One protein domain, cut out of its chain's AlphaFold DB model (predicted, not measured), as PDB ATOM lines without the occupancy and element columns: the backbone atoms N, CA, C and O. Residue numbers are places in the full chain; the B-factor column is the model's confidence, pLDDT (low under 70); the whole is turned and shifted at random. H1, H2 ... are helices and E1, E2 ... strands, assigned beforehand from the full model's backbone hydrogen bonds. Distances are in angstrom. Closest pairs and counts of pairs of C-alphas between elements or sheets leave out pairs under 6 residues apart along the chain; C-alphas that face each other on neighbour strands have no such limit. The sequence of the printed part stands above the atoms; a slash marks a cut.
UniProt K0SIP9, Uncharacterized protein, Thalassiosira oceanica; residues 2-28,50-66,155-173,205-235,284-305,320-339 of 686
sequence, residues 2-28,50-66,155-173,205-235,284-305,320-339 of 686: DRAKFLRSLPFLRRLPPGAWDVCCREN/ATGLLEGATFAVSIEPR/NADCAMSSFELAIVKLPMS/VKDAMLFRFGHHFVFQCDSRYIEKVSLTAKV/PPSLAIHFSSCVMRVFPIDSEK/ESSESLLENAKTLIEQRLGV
ATOM      1  N   ASP A   2      86.749  54.408  27.647       77.06
ATOM      2  CA  ASP A   2      86.615  54.183  29.096       77.06
ATOM      3  C   ASP A   2      85.227  53.583  29.394       77.06
ATOM      4  O   ASP A   2      84.210  54.280  29.337       77.06
ATOM      5  N   ARG A   3      85.198  52.268  29.656       73.81
ATOM      6  CA  ARG A   3      83.977  51.486  29.912       73.81
ATOM      7  C   ARG A   3      83.241  51.992  31.153       73.81
ATOM      8  O   ARG A   3      82.024  52.166  31.119       73.81
ATOM      9  N   ALA A   4      83.971  52.292  32.228       76.12
ATOM     10  CA  ALA A   4      83.389  52.752  33.481       76.12
ATOM     11  C   ALA A   4      82.815  54.174  33.354       76.12
ATOM     12  O   ALA A   4      81.752  54.457  33.900       76.12
ATOM     13  N   LYS A   5      83.463  55.081  32.612       82.25
ATOM     14  CA  LYS A   5      82.911  56.412  32.296       82.25
ATOM     15  C   LYS A   5      81.709  56.344  31.361       82.25
ATOM     16  O   LYS A   5      80.780  57.121  31.560       82.25
ATOM     17  N   PHE A   6      81.692  55.420  30.401       83.38
ATOM     18  CA  PHE A   6      80.511  55.181  29.572       83.38
ATOM     19  C   PHE A   6      79.320  54.711  30.422       83.38
ATOM     20  O   PHE A   6      78.275  55.355  30.388       83.38
ATOM     21  N   LEU A   7      79.493  53.695  31.278       85.50
ATOM     22  CA  LEU A   7      78.440  53.235  32.197       85.50
ATOM     23  C   LEU A   7      77.942  54.350  33.134       85.50
ATOM     24  O   LEU A   7      76.739  54.540  33.272       85.50
ATOM     25  N   ARG A   8      78.851  55.161  33.700       85.06
ATOM     26  CA  ARG A   8      78.510  56.354  34.510       85.06
ATOM     27  C   ARG A   8      77.786  57.465  33.728       85.06
ATOM     28  O   ARG A   8      77.303  58.398  34.359       85.06
ATOM     29  N   SER A   9      77.755  57.417  32.394       86.44
ATOM     30  CA  SER A   9      77.063  58.406  31.548       86.44
ATOM     31  C   SER A   9      75.654  57.982  31.120       86.44
ATOM     32  O   SER A   9      74.940  58.777  30.512       86.44
ATOM     33  N   LEU A  10      75.237  56.753  31.443       87.56
ATOM     34  CA  LEU A  10      73.902  56.239  31.149       87.56
ATOM     35  C   LEU A  10      72.925  56.699  32.252       87.56
ATOM     36  O   LEU A  10      73.044  56.236  33.385       87.56
ATOM     37  N   PRO A  11      71.950  57.588  31.969       88.50
ATOM     38  CA  PRO A  11      71.158  58.262  33.009       88.50
ATOM     39  C   PRO A  11      70.193  57.336  33.769       88.50
ATOM     40  O   PRO A  11      69.691  57.703  34.825       88.50
ATOM     41  N   PHE A  12      69.947  56.134  33.245       89.56
ATOM     42  CA  PHE A  12      69.147  55.086  33.881       89.56
ATOM     43  C   PHE A  12      69.970  54.152  34.793       89.56
ATOM     44  O   PHE A  12      69.387  53.312  35.477       89.56
ATOM     45  N   LEU A  13      71.305  54.291  34.827       93.00
ATOM     46  CA  LEU A  13      72.201  53.527  35.701       93.00
ATOM     47  C   LEU A  13      72.662  54.370  36.893       93.00
ATOM     48  O   LEU A  13      73.642  55.115  36.822       93.00
ATOM     49  N   ARG A  14      72.009  54.200  38.042       93.31
ATOM     50  CA  ARG A  14      72.470  54.806  39.293       93.31
ATOM     51  C   ARG A  14      73.643  54.007  39.852       93.31
ATOM     52  O   ARG A  14      73.490  52.843  40.210       93.31
ATOM     53  N   ARG A  15      74.813  54.631  39.993       92.50
ATOM     54  CA  ARG A  15      75.965  54.011  40.668       92.50
ATOM     55  C   ARG A  15      75.661  53.758  42.152       92.50
ATOM     56  O   ARG A  15      75.236  54.672  42.853       92.50
ATOM     57  N   LEU A  16      75.977  52.556  42.630       92.06
ATOM     58  CA  LEU A  16      76.009  52.189  44.049       92.06
ATOM     59  C   LEU A  16      77.466  51.987  44.530       92.06
ATOM     60  O   LEU A  16      78.373  51.830  43.702       92.06
ATOM     61  N   PRO A  17      77.744  52.004  45.850       91.31
ATOM     62  CA  PRO A  17      79.033  51.551  46.377       91.31
ATOM     63  C   PRO A  17      79.198  50.026  46.183       91.31
ATOM     64  O   PRO A  17      78.193  49.317  46.183       91.31
ATOM     65  N   PRO A  18      80.431  49.483  46.069       88.19
ATOM     66  CA  PRO A  18      80.645  48.062  45.756       88.19
ATOM     67  C   PRO A  18      79.947  47.098  46.729       88.19
ATOM     68  O   PRO A  18      79.235  46.194  46.301       88.19
ATOM     69  N   GLY A  19      80.059  47.361  48.036       89.19
ATOM     70  CA  GLY A  19      79.428  46.547  49.081       89.19
ATOM     71  C   GLY A  19      77.895  46.593  49.105       89.19
ATOM     72  O   GLY A  19      77.290  45.821  49.839       89.19
ATOM     73  N   ALA A  20      77.240  47.446  48.304       89.75
ATOM     74  CA  ALA A  20      75.784  47.395  48.162       89.75
ATOM     75  C   ALA A  20      75.319  46.072  47.539       89.75
ATOM     76  O   ALA A  20      74.240  45.601  47.882       89.75
ATOM     77  N   TRP A  21      76.129  45.450  46.672       91.44
ATOM     78  CA  TRP A  21      75.820  44.119  46.149       91.44
ATOM     79  C   TRP A  21      75.801  43.076  47.264       91.44
ATOM     80  O   TRP A  21      74.834  42.336  47.393       91.44
ATOM     81  N   ASP A  22      76.830  43.059  48.112       89.50
ATOM     82  CA  ASP A  22      76.933  42.079  49.195       89.50
ATOM     83  C   ASP A  22      75.839  42.297  50.255       89.50
ATOM     84  O   ASP A  22      75.295  41.331  50.778       89.50
ATOM     85  N   VAL A  23      75.452  43.552  50.522       86.69
ATOM     86  CA  VAL A  23      74.312  43.878  51.397       86.69
ATOM     87  C   VAL A  23      72.978  43.418  50.800       86.69
ATOM     88  O   VAL A  23      72.155  42.886  51.534       86.69
ATOM     89  N   CYS A  24      72.747  43.598  49.495       86.06
ATOM     90  CA  CYS A  24      71.464  43.232  48.885       86.06
ATOM     91  C   CYS A  24      71.338  41.729  48.601       86.06
ATOM     92  O   CYS A  24      70.253  41.181  48.730       86.06
ATOM     93  N   CYS A  25      72.417  41.064  48.179       82.50
ATOM     94  CA  CYS A  25      72.351  39.709  47.623       82.50
ATOM     95  C   CYS A  25      72.690  38.596  48.631       82.50
ATOM     96  O   CYS A  25      72.377  37.438  48.366       82.50
ATOM     97  N   ARG A  26      73.333  38.904  49.769       77.44
ATOM     98  CA  ARG A  26      73.936  37.884  50.652       77.44
ATOM     99  C   ARG A  26      73.098  37.475  51.872       77.44
ATOM    100  O   ARG A  26      73.515  36.605  52.632       77.44
ATOM    101  N   GLU A  27      71.905  38.038  52.056       62.97
ATOM    102  CA  GLU A  27      71.040  37.751  53.220       62.97
ATOM    103  C   GLU A  27      70.603  36.271  53.342       62.97
ATOM    104  O   GLU A  27      70.131  35.849  54.396       62.97
ATOM    105  N   ASN A  28      70.793  35.460  52.295       57.12
ATOM    106  CA  ASN A  28      70.358  34.062  52.248       57.12
ATOM    107  C   ASN A  28      71.350  33.041  52.857       57.12
ATOM    108  O   ASN A  28      70.946  31.908  53.112       57.12
ATOM    109  N   ALA A  50      66.389  39.062  47.621       82.31
ATOM    110  CA  ALA A  50      67.121  39.041  46.358       82.31
ATOM    111  C   ALA A  50      66.920  37.743  45.573       82.31
ATOM    112  O   ALA A  50      66.630  36.678  46.120       82.31
ATOM    113  N   THR A  51      67.097  37.831  44.257       86.31
ATOM    114  CA  THR A  51      67.201  36.675  43.367       86.31
ATOM    115  C   THR A  51      68.276  36.956  42.320       86.31
ATOM    116  O   THR A  51      68.108  37.829  41.464       86.31
ATOM    117  N   GLY A  52      69.397  36.233  42.403       83.56
ATOM    118  CA  GLY A  52      70.408  36.211  41.350       83.56
ATOM    119  C   GLY A  52      69.828  35.566  40.093       83.56
ATOM    120  O   GLY A  52      69.205  34.512  40.172       83.56
ATOM    121  N   LEU A  53      69.992  36.211  38.936       82.25
ATOM    122  CA  LEU A  53      69.487  35.691  37.657       82.25
ATOM    123  C   LEU A  53      70.514  34.845  36.908       82.25
ATOM    124  O   LEU A  53      70.146  34.036  36.064       82.25
ATOM    125  N   LEU A  54      71.797  35.095  37.171       82.69
ATOM    126  CA  LEU A  54      72.938  34.634  36.377       82.69
ATOM    127  C   LEU A  54      74.063  34.095  37.283       82.69
ATOM    128  O   LEU A  54      75.245  34.245  36.990       82.69
ATOM    129  N   GLU A  55      73.699  33.539  38.438       78.94
ATOM    130  CA  GLU A  55      74.653  33.084  39.451       78.94
ATOM    131  C   GLU A  55      75.366  31.784  39.029       78.94
ATOM    132  O   GLU A  55      74.785  30.916  38.380       78.94
ATOM    133  N   GLY A  56      76.653  31.657  39.367       76.44
ATOM    134  CA  GLY A  56      77.470  30.471  39.073       76.44
ATOM    135  C   GLY A  56      77.971  30.323  37.627       76.44
ATOM    136  O   GLY A  56      78.875  29.523  37.394       76.44
ATOM    137  N   ALA A  57      77.455  31.100  36.670       80.75
ATOM    138  CA  ALA A  57      77.907  31.103  35.277       80.75
ATOM    139  C   ALA A  57      78.579  32.435  34.891       80.75
ATOM    140  O   ALA A  57      78.311  33.488  35.464       80.75
ATOM    141  N   THR A  58      79.484  32.391  33.912       82.19
ATOM    142  CA  THR A  58      80.233  33.567  33.440       82.19
ATOM    143  C   THR A  58      79.605  34.151  32.179       82.19
ATOM    144  O   THR A  58      79.300  33.409  31.246       82.19
ATOM    145  N   PHE A  59      79.452  35.477  32.124       86.38
ATOM    146  CA  PHE A  59      78.759  36.179  31.039       86.38
ATOM    147  C   PHE A  59      79.567  37.369  30.507       86.38
ATOM    148  O   PHE A  59      80.204  38.091  31.273       86.38
ATOM    149  N   ALA A  60      79.495  37.596  29.195       88.00
ATOM    150  CA  ALA A  60      80.036  38.769  28.507       88.00
ATOM    151  C   ALA A  60      78.900  39.733  28.133       88.00
ATOM    152  O   ALA A  60      77.802  39.286  27.796       88.00
ATOM    153  N   VAL A  61      79.143  41.051  28.154       89.75
ATOM    154  CA  VAL A  61      78.075  42.051  27.954       89.75
ATOM    155  C   VAL A  61      78.422  43.114  26.918       89.75
ATOM    156  O   VAL A  61      79.124  44.079  27.207       89.75
ATOM    157  N   SER A  62      77.857  42.981  25.715       90.00
ATOM    158  CA  SER A  62      77.880  44.053  24.709       90.00
ATOM    159  C   SER A  62      76.877  45.142  25.092       90.00
ATOM    160  O   SER A  62      75.753  44.836  25.492       90.00
ATOM    161  N   ILE A  63      77.253  46.413  24.934       88.81
ATOM    162  CA  ILE A  63      76.323  47.543  25.025       88.81
ATOM    163  C   ILE A  63      76.349  48.269  23.684       88.81
ATOM    164  O   ILE A  63      77.300  48.978  23.354       88.81
ATOM    165  N   GLU A  64      75.299  48.064  22.900       88.88
ATOM    166  CA  GLU A  64      75.116  48.650  21.577       88.88
ATOM    167  C   GLU A  64      74.349  49.973  21.715       88.88
ATOM    168  O   GLU A  64      73.189  49.953  22.136       88.88
ATOM    169  N   PRO A  65      74.934  51.142  21.381       86.31
ATOM    170  CA  PRO A  65      74.182  52.391  21.371       86.31
ATOM    171  C   PRO A  65      73.043  52.291  20.354       86.31
ATOM    172  O   PRO A  65      73.244  51.871  19.211       86.31
ATOM    173  N   ARG A  66      71.834  52.682  20.760       82.81
ATOM    174  CA  ARG A  66      70.656  52.650  19.897       82.81
ATOM    175  C   ARG A  66      70.668  53.899  19.035       82.81
ATOM    176  O   ARG A  66      70.103  54.930  19.387       82.81
ATOM    177  N   ASN A 155      90.628  46.264  25.992       44.38
ATOM    178  CA  ASN A 155      89.522  45.381  26.349       44.38
ATOM    179  C   ASN A 155      89.845  44.467  27.549       44.38
ATOM    180  O   ASN A 155      88.913  43.898  28.125       44.38
ATOM    181  N   ALA A 156      91.119  44.370  27.944       49.28
ATOM    182  CA  ALA A 156      91.657  43.453  28.950       49.28
ATOM    183  C   ALA A 156      91.645  44.006  30.392       49.28
ATOM    184  O   ALA A 156      92.387  43.526  31.248       49.28
ATOM    185  N   ASP A 157      90.790  44.989  30.689       57.19
ATOM    186  CA  ASP A 157      90.525  45.392  32.072       57.19
ATOM    187  C   ASP A 157      89.819  44.249  32.827       57.19
ATOM    188  O   ASP A 157      88.598  44.078  32.756       57.19
ATOM    189  N   CYS A 158      90.608  43.451  33.552       57.00
ATOM    190  CA  CYS A 158      90.131  42.339  34.370       57.00
ATOM    191  C   CYS A 158      89.177  42.779  35.495       57.00
ATOM    192  O   CYS A 158      88.418  41.950  35.987       57.00
ATOM    193  N   ALA A 159      89.144  44.064  35.871       58.94
ATOM    194  CA  ALA A 159      88.147  44.601  36.800       58.94
ATOM    195  C   ALA A 159      86.758  44.799  36.152       58.94
ATOM    196  O   ALA A 159      85.834  45.256  36.821       58.94
ATOM    197  N   MET A 160      86.607  44.448  34.868       67.25
ATOM    198  CA  MET A 160      85.379  44.532  34.067       67.25
ATOM    199  C   MET A 160      85.076  43.225  33.299       67.25
ATOM    200  O   MET A 160      84.261  43.242  32.375       67.25
ATOM    201  N   SER A 161      85.746  42.108  33.620       69.06
ATOM    202  CA  SER A 161      85.633  40.844  32.866       69.06
ATOM    203  C   SER A 161      84.476  39.939  33.299       69.06
ATOM    204  O   SER A 161      83.991  39.163  32.479       69.06
ATOM    205  N   SER A 162      84.013  40.041  34.550       83.31
ATOM    206  CA  SER A 162      82.782  39.392  35.010       83.31
ATOM    207  C   SER A 162      81.583  40.335  34.914       83.31
ATOM    208  O   SER A 162      81.698  41.551  35.104       83.31
ATOM    209  N   PHE A 163      80.415  39.754  34.653       88.88
ATOM    210  CA  PHE A 163      79.126  40.419  34.753       88.88
ATOM    211  C   PHE A 163      78.150  39.539  35.526       88.88
ATOM    212  O   PHE A 163      78.008  38.354  35.229       88.88
ATOM    213  N   GLU A 164      77.448  40.148  36.474       91.12
ATOM    214  CA  GLU A 164      76.398  39.521  37.266       91.12
ATOM    215  C   GLU A 164      75.137  40.396  37.264       91.12
ATOM    216  O   GLU A 164      75.194  41.629  37.173       91.12
ATOM    217  N   LEU A 165      73.986  39.737  37.381       92.50
ATOM    218  CA  LEU A 165      72.662  40.343  37.299       92.50
ATOM    219  C   LEU A 165      71.766  39.784  38.407       92.50
ATOM    220  O   LEU A 165      71.632  38.566  38.539       92.50
ATOM    221  N   ALA A 166      71.127  40.668  39.169       92.81
ATOM    222  CA  ALA A 166      70.189  40.301  40.227       92.81
ATOM    223  C   ALA A 166      68.942  41.194  40.199       92.81
ATOM    224  O   ALA A 166      69.007  42.358  39.800       92.81
ATOM    225  N   ILE A 167      67.815  40.658  40.666       91.62
ATOM    226  CA  ILE A 167      66.622  41.441  41.011       91.62
ATOM    227  C   ILE A 167      66.521  41.481  42.533       91.62
ATOM    228  O   ILE A 167      66.604  40.442  43.191       91.62
ATOM    229  N   VAL A 168      66.355  42.678  43.092       91.38
ATOM    230  CA  VAL A 168      66.372  42.926  44.538       91.38
ATOM    231  C   VAL A 168      65.168  43.758  44.967       91.38
ATOM    232  O   VAL A 168      64.786  44.719  44.301       91.38
ATOM    233  N   LYS A 169      64.579  43.406  46.106       88.44
ATOM    234  CA  LYS A 169      63.511  44.148  46.778       88.44
ATOM    235  C   LYS A 169      64.121  45.238  47.640       88.44
ATOM    236  O   LYS A 169      64.475  45.002  48.793       88.44
ATOM    237  N   LEU A 170      64.230  46.442  47.089       81.69
ATOM    238  CA  LEU A 170      64.688  47.599  47.850       81.69
ATOM    239  C   LEU A 170      63.479  48.374  48.399       81.69
ATOM    240  O   LEU A 170      62.574  48.711  47.629       81.69
ATOM    241  N   PRO A 171      63.443  48.701  49.704       78.38
ATOM    242  CA  PRO A 171      62.497  49.687  50.207       78.38
ATOM    243  C   PRO A 171      62.857  51.061  49.619       78.38
ATOM    244  O   PRO A 171      64.039  51.389  49.476       78.38
ATOM    245  N   MET A 172      61.858  51.886  49.281       66.81
ATOM    246  CA  MET A 172      62.098  53.226  48.711       66.81
ATOM    247  C   MET A 172      63.025  54.082  49.580       66.81
ATOM    248  O   MET A 172      63.858  54.818  49.054       66.81
ATOM    249  N   SER A 173      62.928  53.939  50.900       69.12
ATOM    250  CA  SER A 173      63.808  54.585  51.875       69.12
ATOM    251  C   SER A 173      65.302  54.283  51.645       69.12
ATOM    252  O   SER A 173      66.123  55.191  51.764       69.12
ATOM    253  N   VAL A 205      58.002  48.600  48.793       80.62
ATOM    254  CA  VAL A 205      59.114  47.760  48.349       80.62
ATOM    255  C   VAL A 205      58.960  47.532  46.847       80.62
ATOM    256  O   VAL A 205      57.997  46.898  46.412       80.62
ATOM    257  N   LYS A 206      59.896  48.061  46.053       85.81
ATOM    258  CA  LYS A 206      59.898  47.909  44.593       85.81
ATOM    259  C   LYS A 206      61.086  47.058  44.165       85.81
ATOM    260  O   LYS A 206      62.225  47.317  44.558       85.81
ATOM    261  N   ASP A 207      60.798  46.044  43.353       89.94
ATOM    262  CA  ASP A 207      61.814  45.222  42.706       89.94
ATOM    263  C   ASP A 207      62.644  46.120  41.767       89.94
ATOM    264  O   ASP A 207      62.118  46.774  40.863       89.94
ATOM    265  N   ALA A 208      63.951  46.169  42.008       90.62
ATOM    266  CA  ALA A 208      64.934  46.907  41.227       90.62
ATOM    267  C   ALA A 208      65.972  45.939  40.654       90.62
ATOM    268  O   ALA A 208      66.246  44.889  41.236       90.62
ATOM    269  N   MET A 209      66.577  46.294  39.520       94.31
ATOM    270  CA  MET A 209      67.589  45.453  38.882       94.31
ATOM    271  C   MET A 209      68.986  45.956  39.245       94.31
ATOM    272  O   MET A 209      69.275  47.142  39.078       94.31
ATOM    273  N   LEU A 210      69.852  45.073  39.742       95.12
ATOM    274  CA  LEU A 210      71.265  45.367  39.972       95.12
ATOM    275  C   LEU A 210      72.123  44.733  38.880       95.12
ATOM    276  O   LEU A 210      72.033  43.534  38.615       95.12
ATOM    277  N   PHE A 211      73.008  45.545  38.313       94.44
ATOM    278  CA  PHE A 211      74.124  45.113  37.486       94.44
ATOM    279  C   PHE A 211      75.409  45.189  38.305       94.44
ATOM    280  O   PHE A 211      75.686  46.231  38.906       94.44
ATOM    281  N   ARG A 212      76.226  44.137  38.281       93.38
ATOM    282  CA  ARG A 212      77.595  44.160  38.805       93.38
ATOM    283  C   ARG A 212      78.567  43.843  37.672       93.38
ATOM    284  O   ARG A 212      78.534  42.751  37.117       93.38
ATOM    285  N   PHE A 213      79.414  44.812  37.326       90.69
ATOM    286  CA  PHE A 213      80.542  44.627  36.410       90.69
ATOM    287  C   PHE A 213      81.830  44.542  37.240       90.69
ATOM    288  O   PHE A 213      82.159  45.472  37.989       90.69
ATOM    289  N   GLY A 214      82.528  43.407  37.149       88.25
ATOM    290  CA  GLY A 214      83.618  43.061  38.062       88.25
ATOM    291  C   GLY A 214      83.204  43.082  39.537       88.25
ATOM    292  O   GLY A 214      82.028  43.132  39.884       88.25
ATOM    293  N   HIS A 215      84.178  43.140  40.443       84.69
ATOM    294  CA  HIS A 215      83.915  43.273  41.884       84.69
ATOM    295  C   HIS A 215      83.770  44.736  42.357       84.69
ATOM    296  O   HIS A 215      83.744  44.998  43.559       84.69
ATOM    297  N   HIS A 216      83.690  45.708  41.436       83.44
ATOM    298  CA  HIS A 216      83.840  47.136  41.763       83.44
ATOM    299  C   HIS A 216      82.725  48.058  41.248       83.44
ATOM    300  O   HIS A 216      82.541  49.143  41.807       83.44
ATOM    301  N   PHE A 217      81.978  47.672  40.209       89.62
ATOM    302  CA  PHE A 217      81.014  48.565  39.561       89.62
ATOM    303  C   PHE A 217      79.590  48.028  39.670       89.62
ATOM    304  O   PHE A 217      79.086  47.347  38.778       89.62
ATOM    305  N   VAL A 218      78.940  48.371  40.784       93.56
ATOM    306  CA  VAL A 218      77.525  48.079  41.032       93.56
ATOM    307  C   VAL A 218      76.672  49.251  40.548       93.56
ATOM    308  O   VAL A 218      76.909  50.403  40.926       93.56
ATOM    309  N   PHE A 219      75.664  48.959  39.731       94.62
ATOM    310  CA  PHE A 219      74.667  49.921  39.267       94.62
ATOM    311  C   PHE A 219      73.258  49.400  39.543       94.62
ATOM    312  O   PHE A 219      72.942  48.255  39.236       94.62
ATOM    313  N   GLN A 220      72.401  50.266  40.072       94.62
ATOM    314  CA  GLN A 220      70.963  50.061  40.141       94.62
ATOM    315  C   GLN A 220      70.310  50.606  38.868       94.62
ATOM    316  O   GLN A 220      70.613  51.721  38.438       94.62
ATOM    317  N   CYS A 221      69.373  49.848  38.307       94.38
ATOM    318  CA  CYS A 221      68.478  50.285  37.247       94.38
ATOM    319  C   CYS A 221      67.024  50.204  37.720       94.38
ATOM    320  O   CYS A 221      66.572  49.180  38.240       94.38
ATOM    321  N   ASP A 222      66.294  51.297  37.514       90.44
ATOM    322  CA  ASP A 222      64.843  51.359  37.675       90.44
ATOM    323  C   ASP A 222      64.178  50.648  36.481       90.44
ATOM    324  O   ASP A 222      64.571  50.848  35.326       90.44
ATOM    325  N   SER A 223      63.182  49.802  36.754       90.31
ATOM    326  CA  SER A 223      62.447  49.042  35.737       90.31
ATOM    327  C   SER A 223      61.722  49.933  34.728       90.31
ATOM    328  O   SER A 223      61.530  49.523  33.584       90.31
ATOM    329  N   ARG A 224      61.382  51.174  35.105       90.81
ATOM    330  CA  ARG A 224      60.718  52.161  34.236       90.81
ATOM    331  C   ARG A 224      61.542  52.559  33.007       90.81
ATOM    332  O   ARG A 224      60.954  53.051  32.048       90.81
ATOM    333  N   TYR A 225      62.860  52.334  33.006       92.31
ATOM    334  CA  TYR A 225      63.733  52.602  31.854       92.31
ATOM    335  C   TYR A 225      63.915  51.408  30.906       92.31
ATOM    336  O   TYR A 225      64.488  51.578  29.827       92.31
ATOM    337  N   ILE A 226      63.453  50.212  31.283       94.25
ATOM    338  CA  ILE A 226      63.548  49.014  30.444       94.25
ATOM    339  C   ILE A 226      62.341  48.994  29.500       94.25
ATOM    340  O   ILE A 226      61.202  48.814  29.930       94.25
ATOM    341  N   GLU A 227      62.577  49.168  28.203       94.00
ATOM    342  CA  GLU A 227      61.509  49.174  27.196       94.00
ATOM    343  C   GLU A 227      61.026  47.760  26.855       94.00
ATOM    344  O   GLU A 227      59.834  47.533  26.644       94.00
ATOM    345  N   LYS A 228      61.968  46.815  26.751       94.94
ATOM    346  CA  LYS A 228      61.720  45.431  26.332       94.94
ATOM    347  C   LYS A 228      62.854  44.523  26.794       94.94
ATOM    348  O   LYS A 228      64.014  44.935  26.819       94.94
ATOM    349  N   VAL A 229      62.536  43.263  27.070       95.12
ATOM    350  CA  VAL A 229      63.522  42.186  27.223       95.12
ATOM    351  C   VAL A 229      63.244  41.132  26.155       95.12
ATOM    352  O   VAL A 229      62.098  40.753  25.923       95.12
ATOM    353  N   SER A 230      64.278  40.678  25.452       95.31
ATOM    354  CA  SER A 230      64.135  39.729  24.345       95.31
ATOM    355  C   SER A 230      65.296  38.745  24.296       95.31
ATOM    356  O   SER A 230      66.453  39.165  24.258       95.31
ATOM    357  N   LEU A 231      64.990  37.451  24.212       94.44
ATOM    358  CA  LEU A 231      65.985  36.426  23.920       94.44
ATOM    359  C   LEU A 231      66.274  36.434  22.411       94.44
ATOM    360  O   LEU A 231      65.371  36.251  21.597       94.44
ATOM    361  N   THR A 232      67.529  36.664  22.034       90.44
ATOM    362  CA  THR A 232      68.002  36.475  20.659       90.44
ATOM    363  C   THR A 232      68.411  35.012  20.527       90.44
ATOM    364  O   THR A 232      69.533  34.661  20.880       90.44
ATOM    365  N   ALA A 233      67.485  34.155  20.095       81.81
ATOM    366  CA  ALA A 233      67.741  32.726  19.914       81.81
ATOM    367  C   ALA A 233      68.748  32.464  18.777       81.81
ATOM    368  O   ALA A 233      68.858  33.245  17.825       81.81
ATOM    369  N   LYS A 234      69.463  31.336  18.850       76.06
ATOM    370  CA  LYS A 234      70.416  30.922  17.812       76.06
ATOM    371  C   LYS A 234      69.675  30.572  16.521       76.06
ATOM    372  O   LYS A 234      69.047  29.521  16.431       76.06
ATOM    373  N   VAL A 235      69.779  31.427  15.502       62.81
ATOM    374  CA  VAL A 235      69.219  31.151  14.167       62.81
ATOM    375  C   VAL A 235      69.977  29.974  13.549       62.81
ATOM    376  O   VAL A 235      71.064  30.131  12.993       62.81
ATOM    377  N   PRO A 284      75.678  34.131  18.875       88.94
ATOM    378  CA  PRO A 284      75.253  33.168  19.887       88.94
ATOM    379  C   PRO A 284      74.009  33.658  20.660       88.94
ATOM    380  O   PRO A 284      73.708  34.861  20.633       88.94
ATOM    381  N   PRO A 285      73.293  32.749  21.360       90.88
ATOM    382  CA  PRO A 285      72.176  33.101  22.232       90.88
ATOM    383  C   PRO A 285      72.501  34.280  23.150       90.88
ATOM    384  O   PRO A 285      73.569  34.326  23.759       90.88
ATOM    385  N   SER A 286      71.591  35.249  23.244       94.38
ATOM    386  CA  SER A 286      71.779  36.400  24.136       94.38
ATOM    387  C   SER A 286      70.484  36.975  24.684       94.38
ATOM    388  O   SER A 286      69.497  37.145  23.966       94.38
ATOM    389  N   LEU A 287      70.519  37.345  25.962       95.56
ATOM    390  CA  LEU A 287      69.478  38.128  26.615       95.56
ATOM    391  C   LEU A 287      69.712  39.607  26.288       95.56
ATOM    392  O   LEU A 287      70.665  40.211  26.780       95.56
ATOM    393  N   ALA A 288      68.865  40.186  25.440       95.19
ATOM    394  CA  ALA A 288      68.923  41.600  25.083       95.19
ATOM    395  C   ALA A 288      67.921  42.407  25.924       95.19
ATOM    396  O   ALA A 288      66.708  42.204  25.830       95.19
ATOM    397  N   ILE A 289      68.447  43.327  26.730       95.31
ATOM    398  CA  ILE A 289      67.710  44.282  27.561       95.31
ATOM    399  C   ILE A 289      67.748  45.630  26.832       95.31
ATOM    400  O   ILE A 289      68.822  46.190  26.599       95.31
ATOM    401  N   HIS A 290      66.585  46.126  26.414       94.75
ATOM    402  CA  HIS A 290      66.463  47.331  25.591       94.75
ATOM    403  C   HIS A 290      66.150  48.546  26.458       94.75
ATOM    404  O   HIS A 290      65.173  48.550  27.205       94.75
ATOM    405  N   PHE A 291      66.952  49.592  26.291       93.94
ATOM    406  CA  PHE A 291      66.730  50.932  26.820       93.94
ATOM    407  C   PHE A 291      66.519  51.903  25.648       93.94
ATOM    408  O   PHE A 291      66.846  51.601  24.492       93.94
ATOM    409  N   SER A 292      66.035  53.107  25.942       90.75
ATOM    410  CA  SER A 292      65.793  54.142  24.926       90.75
ATOM    411  C   SER A 292      67.057  54.587  24.181       90.75
ATOM    412  O   SER A 292      66.997  54.894  22.992       90.75
ATOM    413  N   SER A 293      68.222  54.568  24.841       89.44
ATOM    414  CA  SER A 293      69.507  54.993  24.261       89.44
ATOM    415  C   SER A 293      70.470  53.858  23.888       89.44
ATOM    416  O   SER A 293      71.469  54.114  23.216       89.44
ATOM    417  N   CYS A 294      70.231  52.615  24.316       92.88
ATOM    418  CA  CYS A 294      71.099  51.469  24.007       92.88
ATOM    419  C   CYS A 294      70.419  50.115  24.239       92.88
ATOM    420  O   CYS A 294      69.484  50.001  25.025       92.88
ATOM    421  N   VAL A 295      70.951  49.069  23.611       93.62
ATOM    422  CA  VAL A 295      70.612  47.670  23.892       93.62
ATOM    423  C   VAL A 295      71.793  47.027  24.607       93.62
ATOM    424  O   VAL A 295      72.914  47.056  24.103       93.62
ATOM    425  N   MET A 296      71.552  46.439  25.775       94.25
ATOM    426  CA  MET A 296      72.552  45.650  26.488       94.25
ATOM    427  C   MET A 296      72.310  44.165  26.220       94.25
ATOM    428  O   MET A 296      71.248  43.643  26.555       94.25
ATOM    429  N   ARG A 297      73.282  43.481  25.610       94.06
ATOM    430  CA  ARG A 297      73.224  42.042  25.322       94.06
ATOM    431  C   ARG A 297      74.116  41.274  26.273       94.06
ATOM    432  O   ARG A 297      75.332  41.440  26.233       94.06
ATOM    433  N   VAL A 298      73.510  40.395  27.056       93.38
ATOM    434  CA  VAL A 298      74.211  39.429  27.898       93.38
ATOM    435  C   VAL A 298      74.376  38.127  27.118       93.38
ATOM    436  O   VAL A 298      73.388  37.532  26.682       93.38
ATOM    437  N   PHE A 299      75.624  37.706  26.931       92.25
ATOM    438  CA  PHE A 299      76.023  36.466  26.274       92.25
ATOM    439  C   PHE A 299      76.596  35.493  27.313       92.25
ATOM    440  O   PHE A 299      77.424  35.918  28.123       92.25
ATOM    441  N   PRO A 300      76.223  34.207  27.293       90.12
ATOM    442  CA  PRO A 300      76.873  33.194  28.108       90.12
ATOM    443  C   PRO A 300      78.277  32.928  27.562       90.12
ATOM    444  O   PRO A 300      78.488  32.871  26.350       90.12
ATOM    445  N   ILE A 301      79.242  32.770  28.461       86.25
ATOM    446  CA  ILE A 301      80.582  32.292  28.127       86.25
ATOM    447  C   ILE A 301      80.592  30.796  28.439       86.25
ATOM    448  O   ILE A 301      80.843  30.397  29.576       86.25
ATOM    449  N   ASP A 302      80.287  29.973  27.433       79.12
ATOM    450  CA  ASP A 302      80.310  28.513  27.558       79.12
ATOM    451  C   ASP A 302      81.756  28.045  27.847       79.12
ATOM    452  O   ASP A 302      82.624  28.042  26.970       79.12
ATOM    453  N   SER A 303      82.042  27.653  29.091       63.47
ATOM    454  CA  SER A 303      83.391  27.316  29.584       63.47
ATOM    455  C   SER A 303      83.904  25.927  29.153       63.47
ATOM    456  O   SER A 303      84.952  25.465  29.619       63.47
ATOM    457  N   GLU A 304      83.207  25.273  28.215       58.19
ATOM    458  CA  GLU A 304      83.347  23.858  27.832       58.19
ATOM    459  C   GLU A 304      84.732  23.450  27.289       58.19
ATOM    460  O   GLU A 304      85.033  22.261  27.193       58.19
ATOM    461  N   LYS A 305      85.602  24.407  26.939       52.50
ATOM    462  CA  LYS A 305      86.966  24.129  26.446       52.50
ATOM    463  C   LYS A 305      88.020  23.965  27.551       52.50
ATOM    464  O   LYS A 305      89.172  23.664  27.247       52.50
ATOM    465  N   GLU A 320      71.780  23.394  34.095       79.38
ATOM    466  CA  GLU A 320      70.885  24.044  33.143       79.38
ATOM    467  C   GLU A 320      71.692  24.498  31.919       79.38
ATOM    468  O   GLU A 320      72.872  24.836  32.036       79.38
ATOM    469  N   SER A 321      71.087  24.476  30.729       88.00
ATOM    470  CA  SER A 321      71.797  24.961  29.547       88.00
ATOM    471  C   SER A 321      71.950  26.477  29.634       88.00
ATOM    472  O   SER A 321      71.113  27.172  30.213       88.00
ATOM    473  N   SER A 322      72.995  27.017  29.009       86.50
ATOM    474  CA  SER A 322      73.170  28.467  28.921       86.50
ATOM    475  C   SER A 322      71.968  29.152  28.252       86.50
ATOM    476  O   SER A 322      71.612  30.262  28.631       86.50
ATOM    477  N   GLU A 323      71.263  28.470  27.344       89.19
ATOM    478  CA  GLU A 323      70.003  28.945  26.758       89.19
ATOM    479  C   GLU A 323      68.829  28.940  27.759       89.19
ATOM    480  O   GLU A 323      68.126  29.948  27.849       89.19
ATOM    481  N   SER A 324      68.650  27.890  28.579       90.25
ATOM    482  CA  SER A 324      67.587  27.876  29.599       90.25
ATOM    483  C   SER A 324      67.859  28.853  30.745       90.25
ATOM    484  O   SER A 324      66.918  29.459  31.245       90.25
ATOM    485  N   LEU A 325      69.125  29.097  31.105       90.44
ATOM    486  CA  LEU A 325      69.495  30.151  32.059       90.44
ATOM    487  C   LEU A 325      69.103  31.548  31.548       90.44
ATOM    488  O   LEU A 325      68.551  32.345  32.304       90.44
ATOM    489  N   LEU A 326      69.316  31.850  30.259       92.75
ATOM    490  CA  LEU A 326      68.876  33.123  29.669       92.75
ATOM    491  C   LEU A 326      67.342  33.233  29.576       92.75
ATOM    492  O   LEU A 326      66.807  34.336  29.698       92.75
ATOM    493  N   GLU A 327      66.627  32.124  29.356       93.81
ATOM    494  CA  GLU A 327      65.158  32.096  29.326       93.81
ATOM    495  C   GLU A 327      64.544  32.234  30.733       93.81
ATOM    496  O   GLU A 327      63.610  33.020  30.925       93.81
ATOM    497  N   ASN A 328      65.130  31.580  31.738       93.19
ATOM    498  CA  ASN A 328      64.804  31.749  33.157       93.19
ATOM    499  C   ASN A 328      65.080  33.195  33.616       93.19
ATOM    500  O   ASN A 328      64.225  33.831  34.235       93.19
ATOM    501  N   ALA A 329      66.222  33.775  33.227       93.19
ATOM    502  CA  ALA A 329      66.529  35.180  33.490       93.19
ATOM    503  C   ALA A 329      65.536  36.130  32.796       93.19
ATOM    504  O   ALA A 329      65.027  37.050  33.435       93.19
ATOM    505  N   LYS A 330      65.200  35.900  31.515       94.75
ATOM    506  CA  LYS A 330      64.186  36.688  30.790       94.75
ATOM    507  C   LYS A 330      62.842  36.665  31.516       94.75
ATOM    508  O   LYS A 330      62.289  37.725  31.807       94.75
ATOM    509  N   THR A 331      62.326  35.471  31.790       94.00
ATOM    510  CA  THR A 331      60.986  35.288  32.362       94.00
ATOM    511  C   THR A 331      60.883  35.875  33.765       94.00
ATOM    512  O   THR A 331      59.874  36.517  34.059       94.00
ATOM    513  N   LEU A 332      61.929  35.781  34.600       93.38
ATOM    514  CA  LEU A 332      61.910  36.427  35.915       93.38
ATOM    515  C   LEU A 332      61.972  37.964  35.827       93.38
ATOM    516  O   LEU A 332      61.290  38.625  36.607       93.38
ATOM    517  N   ILE A 333      62.707  38.549  34.868       93.19
ATOM    518  CA  ILE A 333      62.689  40.011  34.644       93.19
ATOM    519  C   ILE A 333      61.293  40.473  34.212       93.19
ATOM    520  O   ILE A 333      60.756  41.418  34.789       93.19
ATOM    521  N   GLU A 334      60.681  39.799  33.235       93.44
ATOM    522  CA  GLU A 334      59.328  40.126  32.767       93.44
ATOM    523  C   GLU A 334      58.293  39.992  33.899       93.44
ATOM    524  O   GLU A 334      57.463  40.884  34.079       93.44
ATOM    525  N   GLN A 335      58.379  38.923  34.702       92.69
ATOM    526  CA  GLN A 335      57.458  38.639  35.807       92.69
ATOM    527  C   GLN A 335      57.614  39.596  36.997       92.69
ATOM    528  O   GLN A 335      56.607  40.028  37.557       92.69
ATOM    529  N   ARG A 336      58.845  39.905  37.426       92.50
ATOM    530  CA  ARG A 336      59.098  40.736  38.618       92.50
ATOM    531  C   ARG A 336      59.015  42.228  38.334       92.50
ATOM    532  O   ARG A 336      58.459  42.967  39.138       92.50
ATOM    533  N   LEU A 337      59.551  42.675  37.198       90.38
ATOM    534  CA  LEU A 337      59.616  44.099  36.861       90.38
ATOM    535  C   LEU A 337      58.402  44.583  36.049       90.38
ATOM    536  O   LEU A 337      58.301  45.773  35.752       90.38
ATOM    537  N   GLY A 338      57.490  43.682  35.658       89.19
ATOM    538  CA  GLY A 338      56.312  44.008  34.844       89.19
ATOM    539  C   GLY A 338      56.655  44.471  33.421       89.19
ATOM    540  O   GLY A 338      55.849  45.145  32.771       89.19
ATOM    541  N   VAL A 339      57.857  44.142  32.936       84.38
ATOM    542  CA  VAL A 339      58.370  44.519  31.609       84.38
ATOM    543  C   VAL A 339      57.872  43.513  30.573       84.38
ATOM    544  O   VAL A 339      58.643  42.805  29.933       84.38
TER     545      VAL A 339
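AT A GLANCE: This is residues 2 to 28, 50 to 66, 155 to 173, 205 to 235, 284 to 305 and 320 to 339 of the 686 residues of an uncharacterized protein of Thalassiosira oceanica (UniProt K0SIP9). Two twisted sheets stand partly face to face with their strands crossed, one built of E1, E6, E5, E4 and E2, the other of E3, E9, E8 and E7, and the long helix H3 is wedged between them along one side, packing on both. H2 covers the outward face of the five-stranded sheet, and the small H1 only grazes that sheet near E1 and E6. The printed part has 136 residues, with three named helices and nine named strands in the order H1 E1 H2 E2 E3 E4 E5 E6 E7 E8 E9 H3; the class is mixed, helices and strands. The sheets run E1 - E6 - E5 - E4 - E2 and E3 - E9 - E8 - E7, both all antiparallel. The whole is compact, with a radius of gyration of the C-alphas of 14.2 A, and spans 44 by 34 by 34 A.

IN THESE COORDINATES: Find C-alpha 3 at (83.977, 51.486, 29.912), where H1 begins; it covers residues 3 to 7. Then come E1, residues 13 to 15, and H2, residues 19 to 25, 9.9 A long. Past a cut you meet E2, residues 50 to 52, and E3, residues 59 to 65, 19.4 A long. After the next cut, E4 begins at C-alpha 163, at (79.126, 40.419, 34.753); it covers residues 163 to 170, is 20.8 A long and bends by 51 degrees at residue 167. E5, residues 206 to 213, is 22.4 A long, and E6, residues 217 to 221, is 12.9 A long. E7, residues 228 to 232, is followed across a cut by E8, residues 286 to 290, and by E9, residues 294 to 300, 19.6 A long. H3, residues 322 to 337, is 22.2 A long and ends at C-alpha 337, at (59.616, 44.099, 36.861).

HOW THE PARTS SIT: Start with the five-stranded sheet, only just strongly twisted, its C-alphas up to 4.0 A off the best plane; its edge strands are E1 and E2. Look for N 14 and O 220, 2.9 A, between E1 and E6. E5 and E6 form a hairpin, with N 219 and O 211 at 2.9 A; E5 and E4 have N 210 and O 166 at 2.8 A, and E4 and E2 have N 51 and O 167 at 2.9 A. H2 is on this sheet at a height of 8.0 A, only just over E5 with 3 of its 7 C-alphas, slantwise to the strands at 55 degrees on the local plane. H3 is on the opposite face, at a height of 10.3 A; its closest C-alpha pair with E5 is Asp 207 and Leu 337, 6.3 A. Turn to the other sheet, strongly twisted. E3 and E9 have N 62 and O 297 at 3.0 A, the hairpin E8 and E9 has N 289 and O 296 at 2.8 A, and E8 and E7 have N 230 and O 288 at 2.9 A. H3 on one face of it makes two layers, a helix over a sheet: it lies over E8 and E7 at a height of 9.1 A, along the strands at 2 degrees to E8 on the local plane. Its closest C-alphas to E8 are those of Leu 326 and Leu 287, 5.9 A. Between the sheets, the closest C-alphas of E3 and E4 are those of Phe 59 and Phe 163, 5.6 A, while E5 and E9 are apart. In H1, H2 and H3 every O i to N i+4 pair is within hydrogen-bond range.

THE WHOLE: The C-alphas farthest apart are those of Ser 173 and Lys 305, 45.9 A. Look for five cuts: C-alphas 28 and 50 are 8.4 A apart, 66 and 155 21.2 A, 173 and 205 9.0 A, 235 and 284 8.6 A, and 305 and 320 17.4 A. Of the links that are printed whole, no link is long. The mean pLDDT of the printed part is 85.7; it is under 70 at residues 27 to 28, 155 to 161, 172 to 173, 235 and 303 to 305.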